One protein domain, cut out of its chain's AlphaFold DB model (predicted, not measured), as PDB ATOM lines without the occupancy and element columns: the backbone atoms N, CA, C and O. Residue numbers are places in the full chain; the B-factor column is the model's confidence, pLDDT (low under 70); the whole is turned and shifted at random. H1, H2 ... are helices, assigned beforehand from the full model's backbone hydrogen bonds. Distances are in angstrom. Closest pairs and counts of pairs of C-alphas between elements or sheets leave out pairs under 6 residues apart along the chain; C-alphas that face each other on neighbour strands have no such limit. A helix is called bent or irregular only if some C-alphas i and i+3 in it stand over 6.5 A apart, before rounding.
ATOM      1  N   VAL A 107     239.137 273.769 231.457       81.81
ATOM      2  CA  VAL A 107     239.237 272.297 231.505       81.81
ATOM      3  C   VAL A 107     238.338 271.722 232.605       81.81
ATOM      4  O   VAL A 107     237.587 270.781 232.345       81.81
ATOM      5  N   ALA A 108     238.327 272.317 233.803       79.56
ATOM      6  CA  ALA A 108     237.449 271.906 234.899       79.56
ATOM      7  C   ALA A 108     235.958 272.075 234.546       79.56
ATOM      8  O   ALA A 108     235.168 271.149 234.740       79.56
ATOM      9  N   ILE A 109     235.575 273.211 233.953       88.00
ATOM     10  CA  ILE A 109     234.203 273.477 233.488       88.00
ATOM     11  C   ILE A 109     233.780 272.482 232.394       88.00
ATOM     12  O   ILE A 109     232.646 271.998 232.404       88.00
ATOM     13  N   ASN A 110     234.668 272.148 231.456       85.94
ATOM     14  CA  ASN A 110     234.371 271.181 230.398       85.94
ATOM     15  C   ASN A 110     234.260 269.752 230.949       85.94
ATOM     16  O   ASN A 110     233.269 269.081 230.669       85.94
ATOM     17  N   SER A 111     235.169 269.335 231.834       79.00
ATOM     18  CA  SER A 111     235.074 268.062 232.568       79.00
ATOM     19  C   SER A 111     233.776 267.959 233.384       79.00
ATOM     20  O   SER A 111     233.124 266.913 233.399       79.00
ATOM     21  N   GLN A 112     233.322 269.054 234.004       88.31
ATOM     22  CA  GLN A 112     232.046 269.094 234.723       88.31
ATOM     23  C   GLN A 112     230.839 268.935 233.780       88.31
ATOM     24  O   GLN A 112     229.909 268.193 234.110       88.31
ATOM     25  N   LYS A 113     230.859 269.563 232.595       89.31
ATOM     26  CA  LYS A 113     229.828 269.387 231.551       89.31
ATOM     27  C   LYS A 113     229.806 267.958 231.002       89.31
ATOM     28  O   LYS A 113     228.729 267.387 230.848       89.31
ATOM     29  N   GLU A 114     230.964 267.350 230.753       82.56
ATOM     30  CA  GLU A 114     231.046 265.948 230.323       82.56
ATOM     31  C   GLU A 114     230.542 264.994 231.408       82.56
ATOM     32  O   GLU A 114     229.737 264.113 231.120       82.56
ATOM     33  N   ASN A 115     230.893 265.226 232.676       83.12
ATOM     34  CA  ASN A 115     230.344 264.471 233.803       83.12
ATOM     35  C   ASN A 115     228.817 264.614 233.927       83.12
ATOM     36  O   ASN A 115     228.140 263.648 234.283       83.12
ATOM     37  N   GLN A 116     228.245 265.785 233.629       87.62
ATOM     38  CA  GLN A 116     226.790 265.970 233.570       87.62
ATOM     39  C   GLN A 116     226.164 265.211 232.389       87.62
ATOM     40  O   GLN A 116     225.170 264.513 232.585       87.62
ATOM     41  N   LYS A 117     226.777 265.264 231.199       89.31
ATOM     42  CA  LYS A 117     226.344 264.537 229.992       89.31
ATOM     43  C   LYS A 117     226.395 263.014 230.175       89.31
ATOM     44  O   LYS A 117     225.442 262.320 229.828       89.31
ATOM     45  N   LEU A 118     227.463 262.494 230.778       83.81
ATOM     46  CA  LEU A 118     227.593 261.075 231.121       83.81
ATOM     47  C   LEU A 118     226.537 260.657 232.153       83.81
ATOM     48  O   LEU A 118     225.922 259.603 232.006       83.81
ATOM     49  N   LYS A 119     226.250 261.497 233.157       86.44
ATOM     50  CA  LYS A 119     225.167 261.244 234.124       86.44
ATOM     51  C   LYS A 119     223.785 261.236 233.465       86.44
ATOM     52  O   LYS A 119     222.991 260.356 233.791       86.44
ATOM     53  N   SER A 120     223.493 262.139 232.523       86.25
ATOM     54  CA  SER A 120     222.214 262.114 231.796       86.25
ATOM     55  C   SER A 120     222.089 260.886 230.889       86.25
ATOM     56  O   SER A 120     221.047 260.238 230.905       86.25
ATOM     57  N   GLN A 121     223.160 260.493 230.188       85.12
ATOM     58  CA  GLN A 121     223.191 259.258 229.391       85.12
ATOM     59  C   GLN A 121     223.016 258.001 230.260       85.12
ATOM     60  O   GLN A 121     222.301 257.081 229.877       85.12
ATOM     61  N   LEU A 122     223.606 257.961 231.459       84.81
ATOM     62  CA  LEU A 122     223.443 256.845 232.398       84.81
ATOM     63  C   LEU A 122     221.994 256.750 232.913       84.81
ATOM     64  O   LEU A 122     221.448 255.650 233.010       84.81
ATOM     65  N   ILE A 123     221.338 257.886 233.179       86.69
ATOM     66  CA  ILE A 123     219.904 257.941 233.513       86.69
ATOM     67  C   ILE A 123     219.046 257.457 232.334       86.69
ATOM     68  O   ILE A 123     218.135 256.655 232.541       86.69
ATOM     69  N   GLU A 124     219.358 257.880 231.108       84.75
ATOM     70  CA  GLU A 124     218.651 257.455 229.895       84.75
ATOM     71  C   GLU A 124     218.780 255.942 229.663       84.75
ATOM     72  O   GLU A 124     217.771 255.251 229.547       84.75
ATOM     73  N   ILE A 125     219.999 255.396 229.701       80.75
ATOM     74  CA  ILE A 125     220.267 253.953 229.576       80.75
ATOM     75  C   ILE A 125     219.568 253.167 230.697       80.75
ATOM     76  O   ILE A 125     219.043 252.077 230.464       80.75
ATOM     77  N   LYS A 126     219.495 253.713 231.919       82.06
ATOM     78  CA  LYS A 126     218.750 253.098 233.029       82.06
ATOM     79  C   LYS A 126     217.237 253.083 232.771       82.06
ATOM     80  O   LYS A 126     216.593 252.079 233.072       82.06
ATOM     81  N   ALA A 127     216.679 254.138 232.178       81.19
ATOM     82  CA  ALA A 127     215.275 254.183 231.765       81.19
ATOM     83  C   ALA A 127     214.987 253.220 230.597       81.19
ATOM     84  O   ALA A 127     214.027 252.456 230.662       81.19
ATOM     85  N   GLN A 128     215.852 253.178 229.577       77.81
ATOM     86  CA  GLN A 128     215.763 252.226 228.465       77.81
ATOM     87  C   GLN A 128     215.808 250.773 228.971       77.81
ATOM     88  O   GLN A 128     214.936 249.980 228.618       77.81
ATOM     89  N   ASN A 129     216.735 250.435 229.874       75.50
ATOM     90  CA  ASN A 129     216.788 249.117 230.515       75.50
ATOM     91  C   ASN A 129     215.521 248.804 231.327       75.50
ATOM     92  O   ASN A 129     215.001 247.695 231.232       75.50
ATOM     93  N   SER A 130     214.977 249.768 232.079       76.44
ATOM     94  CA  SER A 130     213.710 249.583 232.806       76.44
ATOM     95  C   SER A 130     212.537 249.308 231.858       76.44
ATOM     96  O   SER A 130     211.716 248.435 232.136       76.44
ATOM     97  N   ASN A 131     212.479 249.999 230.717       74.56
ATOM     98  CA  ASN A 131     211.452 249.794 229.695       74.56
ATOM     99  C   ASN A 131     211.617 248.446 228.977       74.56
ATOM    100  O   ASN A 131     210.622 247.792 228.678       74.56
ATOM    101  N   LEU A 132     212.853 247.991 228.740       73.25
ATOM    102  CA  LEU A 132     213.138 246.657 228.197       73.25
ATOM    103  C   LEU A 132     212.763 245.538 229.179       73.25
ATOM    104  O   LEU A 132     212.267 244.501 228.744       73.25
ATOM    105  N   ILE A 133     212.946 245.752 230.487       74.75
ATOM    106  CA  ILE A 133     212.502 244.826 231.541       74.75
ATOM    107  C   ILE A 133     210.969 244.770 231.596       74.75
ATOM    108  O   ILE A 133     210.404 243.683 231.562       74.75
ATOM    109  N   ASP A 134     210.266 245.904 231.593       70.56
ATOM    110  CA  ASP A 134     208.794 245.916 231.576       70.56
ATOM    111  C   ASP A 134     208.228 245.294 230.279       70.56
ATOM    112  O   ASP A 134     207.377 244.404 230.317       70.56
ATOM    113  N   ALA A 135     208.785 245.645 229.115       69.38
ATOM    114  CA  ALA A 135     208.436 245.041 227.825       69.38
ATOM    115  C   ALA A 135     208.868 243.565 227.679       69.38
ATOM    116  O   ALA A 135     208.475 242.906 226.710       69.38
ATOM    117  N   ARG A 136     209.680 243.036 228.601       64.12
ATOM    118  CA  ARG A 136     209.973 241.604 228.748       64.12
ATOM    119  C   ARG A 136     208.941 240.943 229.663       64.12
ATOM    120  O   ARG A 136     208.309 239.985 229.237       64.12
ATOM    121  N   ASN A 137     208.705 241.491 230.852       67.00
ATOM    122  CA  ASN A 137     207.738 240.966 231.822       67.00
ATOM    123  C   ASN A 137     206.327 240.863 231.208       67.00
ATOM    124  O   ASN A 137     205.644 239.854 231.360       67.00
ATOM    125  N   ARG A 138     205.911 241.870 230.427       62.78
ATOM    126  CA  ARG A 138     204.637 241.855 229.679       62.78
ATOM    127  C   ARG A 138     204.571 240.769 228.597       62.78
ATOM    128  O   ARG A 138     203.476 240.319 228.279       62.78
ATOM    129  N   ARG A 139     205.712 240.339 228.041       60.97
ATOM    130  CA  ARG A 139     205.787 239.195 227.116       60.97
ATOM    131  C   ARG A 139     205.742 237.868 227.861       60.97
ATOM    132  O   ARG A 139     204.947 237.027 227.474       60.97
ATOM    133  N   GLU A 140     206.469 237.718 228.968       56.47
ATOM    134  CA  GLU A 140     206.423 236.507 229.812       56.47
ATOM    135  C   GLU A 140     205.005 236.214 230.360       56.47
ATOM    136  O   GLU A 140     204.649 235.054 230.549       56.47
ATOM    137  N   ILE A 141     204.168 237.246 230.546       60.69
ATOM    138  CA  ILE A 141     202.742 237.131 230.926       60.69
ATOM    139  C   ILE A 141     201.822 236.778 229.732       60.69
ATOM    140  O   ILE A 141     200.722 236.269 229.934       60.69
ATOM    141  N   SER A 142     202.246 237.048 228.493       55.31
ATOM    142  CA  SER A 142     201.429 236.917 227.272       55.31
ATOM    143  C   SER A 142     201.865 235.783 226.330       55.31
ATOM    144  O   SER A 142     201.172 235.514 225.347       55.31
ATOM    145  N   SER A 143     203.015 235.156 226.578       54.66
ATOM    146  CA  SER A 143     203.609 234.121 225.729       54.66
ATOM    147  C   SER A 143     203.024 232.731 225.989       54.66
ATOM    148  O   SER A 143     202.708 232.385 227.126       54.66
ATOM    149  N   GLY A 144     202.959 231.890 224.952       61.53
ATOM    150  CA  GLY A 144     202.576 230.481 225.098       61.53
ATOM    151  C   GLY A 144     203.584 229.667 225.931       61.53
ATOM    152  O   GLY A 144     204.752 230.052 226.032       61.53
ATOM    153  N   PRO A 145     203.181 228.504 226.485       60.03
ATOM    154  CA  PRO A 145     203.966 227.767 227.487       60.03
ATOM    155  C   PRO A 145     205.378 227.373 227.022       60.03
ATOM    156  O   PRO A 145     206.295 227.293 227.839       60.03
ATOM    157  N   THR A 146     205.578 227.162 225.719       58.16
ATOM    158  CA  THR A 146     206.889 226.857 225.130       58.16
ATOM    159  C   THR A 146     207.886 228.007 225.296       58.16
ATOM    160  O   THR A 146     209.047 227.762 225.614       58.16
ATOM    161  N   GLU A 147     207.448 229.262 225.138       61.22
ATOM    162  CA  GLU A 147     208.311 230.439 225.308       61.22
ATOM    163  C   GLU A 147     208.698 230.614 226.779       61.22
ATOM    164  O   GLU A 147     209.872 230.804 227.088       61.22
ATOM    165  N   THR A 148     207.742 230.452 227.701       63.31
ATOM    166  CA  THR A 148     207.985 230.511 229.151       63.31
ATOM    167  C   THR A 148     209.034 229.483 229.596       63.31
ATOM    168  O   THR A 148     209.921 229.808 230.386       63.31
ATOM    169  N   ILE A 149     208.994 228.263 229.044       66.19
ATOM    170  CA  ILE A 149     210.010 227.225 229.286       66.19
ATOM    171  C   ILE A 149     211.376 227.644 228.720       66.19
ATOM    172  O   ILE A 149     212.390 227.509 229.408       66.19
ATOM    173  N   CYS A 150     211.426 228.197 227.504       63.25
ATOM    174  CA  CYS A 150     212.668 228.705 226.916       63.25
ATOM    175  C   CYS A 150     213.277 229.856 227.737       63.25
ATOM    176  O   CYS A 150     214.482 229.843 227.990       63.25
ATOM    177  N   TYR A 151     212.472 230.811 228.213       64.62
ATOM    178  CA  TYR A 151     212.944 231.908 229.064       64.62
ATOM    179  C   TYR A 151     213.438 231.424 230.431       64.62
ATOM    180  O   TYR A 151     214.490 231.883 230.881       64.62
ATOM    181  N   ALA A 152     212.760 230.454 231.053       68.69
ATOM    182  CA  ALA A 152     213.215 229.839 232.299       68.69
ATOM    183  C   ALA A 152     214.577 229.134 232.130       68.69
ATOM    184  O   ALA A 152     215.487 229.341 232.935       68.69
ATOM    185  N   LEU A 153     214.764 228.372 231.044       67.25
ATOM    186  CA  LEU A 153     216.042 227.728 230.709       67.25
ATOM    187  C   LEU A 153     217.155 228.743 230.396       67.25
ATOM    188  O   LEU A 153     218.311 228.527 230.772       67.25
ATOM    189  N   LEU A 154     216.826 229.861 229.740       67.94
ATOM    190  CA  LEU A 154     217.777 230.936 229.444       67.94
ATOM    191  C   LEU A 154     218.202 231.682 230.720       67.94
ATOM    192  O   LEU A 154     219.382 231.981 230.906       67.94
ATOM    193  N   GLN A 155     217.259 231.934 231.632       72.31
ATOM    194  CA  GLN A 155     217.517 232.530 232.945       72.31
ATOM    195  C   GLN A 155     218.355 231.599 233.832       72.31
ATOM    196  O   GLN A 155     219.293 232.062 234.484       72.31
ATOM    197  N   GLN A 156     218.074 230.292 233.816       66.88
ATOM    198  CA  GLN A 156     218.870 229.285 234.517       66.88
ATOM    199  C   GLN A 156     220.307 229.227 233.975       66.88
ATOM    200  O   GLN A 156     221.246 229.258 234.772       66.88
ATOM    201  N   ASN A 157     220.488 229.236 232.648       63.44
ATOM    202  CA  ASN A 157     221.807 229.340 232.013       63.44
ATOM    203  C   ASN A 157     222.545 230.611 232.447       63.44
ATOM    204  O   ASN A 157     223.694 230.545 232.873       63.44
ATOM    205  N   TRP A 158     221.887 231.771 232.406       75.94
ATOM    206  CA  TRP A 158     222.497 233.035 232.826       75.94
ATOM    207  C   TRP A 158     222.932 232.998 234.302       75.94
ATOM    208  O   TRP A 158     224.060 233.369 234.621       75.94
ATOM    209  N   GLN A 159     222.098 232.458 235.199       70.12
ATOM    210  CA  GLN A 159     222.443 232.254 236.615       70.12
ATOM    211  C   GLN A 159     223.537 231.198 236.847       70.12
ATOM    212  O   GLN A 159     224.156 231.188 237.912       70.12
ATOM    213  N   GLN A 160     223.758 230.275 235.911       59.34
ATOM    214  CA  GLN A 160     224.900 229.358 235.940       59.34
ATOM    215  C   GLN A 160     226.170 230.073 235.462       59.34
ATOM    216  O   GLN A 160     227.188 229.987 236.138       59.34
ATOM    217  N   VAL A 161     226.097 230.863 234.385       62.50
ATOM    218  CA  VAL A 161     227.222 231.658 233.863       62.50
ATOM    219  C   VAL A 161     227.718 232.701 234.871       62.50
ATOM    220  O   VAL A 161     228.929 232.871 234.992       62.50
ATOM    221  N   GLN A 162     226.841 233.370 235.631       63.09
ATOM    222  CA  GLN A 162     227.305 234.283 236.691       63.09
ATOM    223  C   GLN A 162     228.003 233.529 237.831       63.09
ATOM    224  O   GLN A 162     229.106 233.908 238.210       63.09
ATOM    225  N   ARG A 163     227.446 232.399 238.293       61.91
ATOM    226  CA  ARG A 163     228.097 231.558 239.316       61.91
ATOM    227  C   ARG A 163     229.428 230.968 238.855       61.91
ATOM    228  O   ARG A 163     230.338 230.839 239.664       61.91
ATOM    229  N   ILE A 164     229.574 230.649 237.569       60.97
ATOM    230  CA  ILE A 164     230.869 230.277 236.982       60.97
ATOM    231  C   ILE A 164     231.838 231.466 237.070       60.97
ATOM    232  O   ILE A 164     232.924 231.306 237.608       60.97
ATOM    233  N   LYS A 165     231.424 232.676 236.671       61.97
ATOM    234  CA  LYS A 165     232.250 233.899 236.755       61.97
ATOM    235  C   LYS A 165     232.585 234.359 238.179       61.97
ATOM    236  O   LYS A 165     233.559 235.083 238.371       61.97
ATOM    237  N   GLU A 166     231.784 233.986 239.168       61.47
ATOM    238  CA  GLU A 166     232.079 234.164 240.594       61.47
ATOM    239  C   GLU A 166     233.127 233.137 241.044       61.47
ATOM    240  O   GLU A 166     234.180 233.513 241.556       61.47
ATOM    241  N   LEU A 167     232.922 231.854 240.725       55.31
ATOM    242  CA  LEU A 167     233.892 230.789 240.995       55.31
ATOM    243  C   LEU A 167     235.235 230.990 240.265       55.31
ATOM    244  O   LEU A 167     236.257 230.579 240.799       55.31
ATOM    245  N   GLU A 168     235.260 231.648 239.101       54.12
ATOM    246  CA  GLU A 168     236.460 232.065 238.345       54.12
ATOM    247  C   GLU A 168     237.214 233.260 238.963       54.12
ATOM    248  O   GLU A 168     238.368 233.512 238.597       54.12
ATOM    249  N   LYS A 169     236.577 234.014 239.871       55.28
ATOM    250  CA  LYS A 169     237.213 235.079 240.672       55.28
ATOM    251  C   LYS A 169     237.729 234.531 241.999       55.28
ATOM    252  O   LYS A 169     238.858 234.825 242.375       55.28
ATOM    253  N   ASP A 170     236.941 233.674 242.647       50.28
ATOM    254  CA  ASP A 170     237.329 232.948 243.866       50.28
ATOM    255  C   ASP A 170     238.314 231.792 243.572       50.28
ATOM    256  O   ASP A 170     238.885 231.172 244.476       50.28
TER     257      ASP A 170
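What this domain is: This is residues 107 to 170 of the 784 residues of the protein "Similar to transcription factor Zn, C2H2" of Botryotinia fuckeliana (strain T4) (UniProt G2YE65). Two helices of unequal length, H1 and H2, meet near their ends in a corner and make an open V, with the turn of residues 141 to 144 at its tip. From this corner the long arm, H1, and the shorter arm, H2, spread away from each other, and the space between them is empty. The printed part has 64 residues, with two named helices in the order H1, H2 and no named strand, and its class is all helix. It is extended, with a radius of gyration of the C-alphas of 18.7 A, and only just flat, with spans of 56 by 37 by 8 A.

How they stand to each other: H1, residues 107 to 140, is followed by a tight link of 4 residues and then by H2, residues 145 to 167. The two helices are close but not clearly touching, with 2 pairs of C-alphas within 8 A. Their closest C-alphas are those of Glu 140 and Thr 148, 6.2 A apart. Their lines stand at a steep tilt of 42 degrees, and they run opposite ways. Their centres are 25.8 A apart. Residues 107 to 138, which belong to H1, stand free, and so do residues 153 to 170, of which 153 to 167 belong to H2. Of the O i to N i+4 pairs, 29 of 30 in H1 and 18 of 19 in H2 are within hydrogen-bond range.

Where its parts are: H1 begins at C-alpha 107, at (239.237, 272.297, 231.505), and ends at C-alpha 140, at (206.423, 236.507, 229.812), a length of 48.6 A. H2 runs from C-alpha 145 to C-alpha 167, at (233.892, 230.789, 240.995), a length of 33.0 A. Neither helix is bent.

The domain as a whole: The two C-alphas farthest apart are those of Val 107 and Pro 145, at 56.9 A. The printed part has no cut. Its mean pLDDT is 71.1, and 33 residues are under 70, namely 135 to 154, 156 to 157 and 160 to 170.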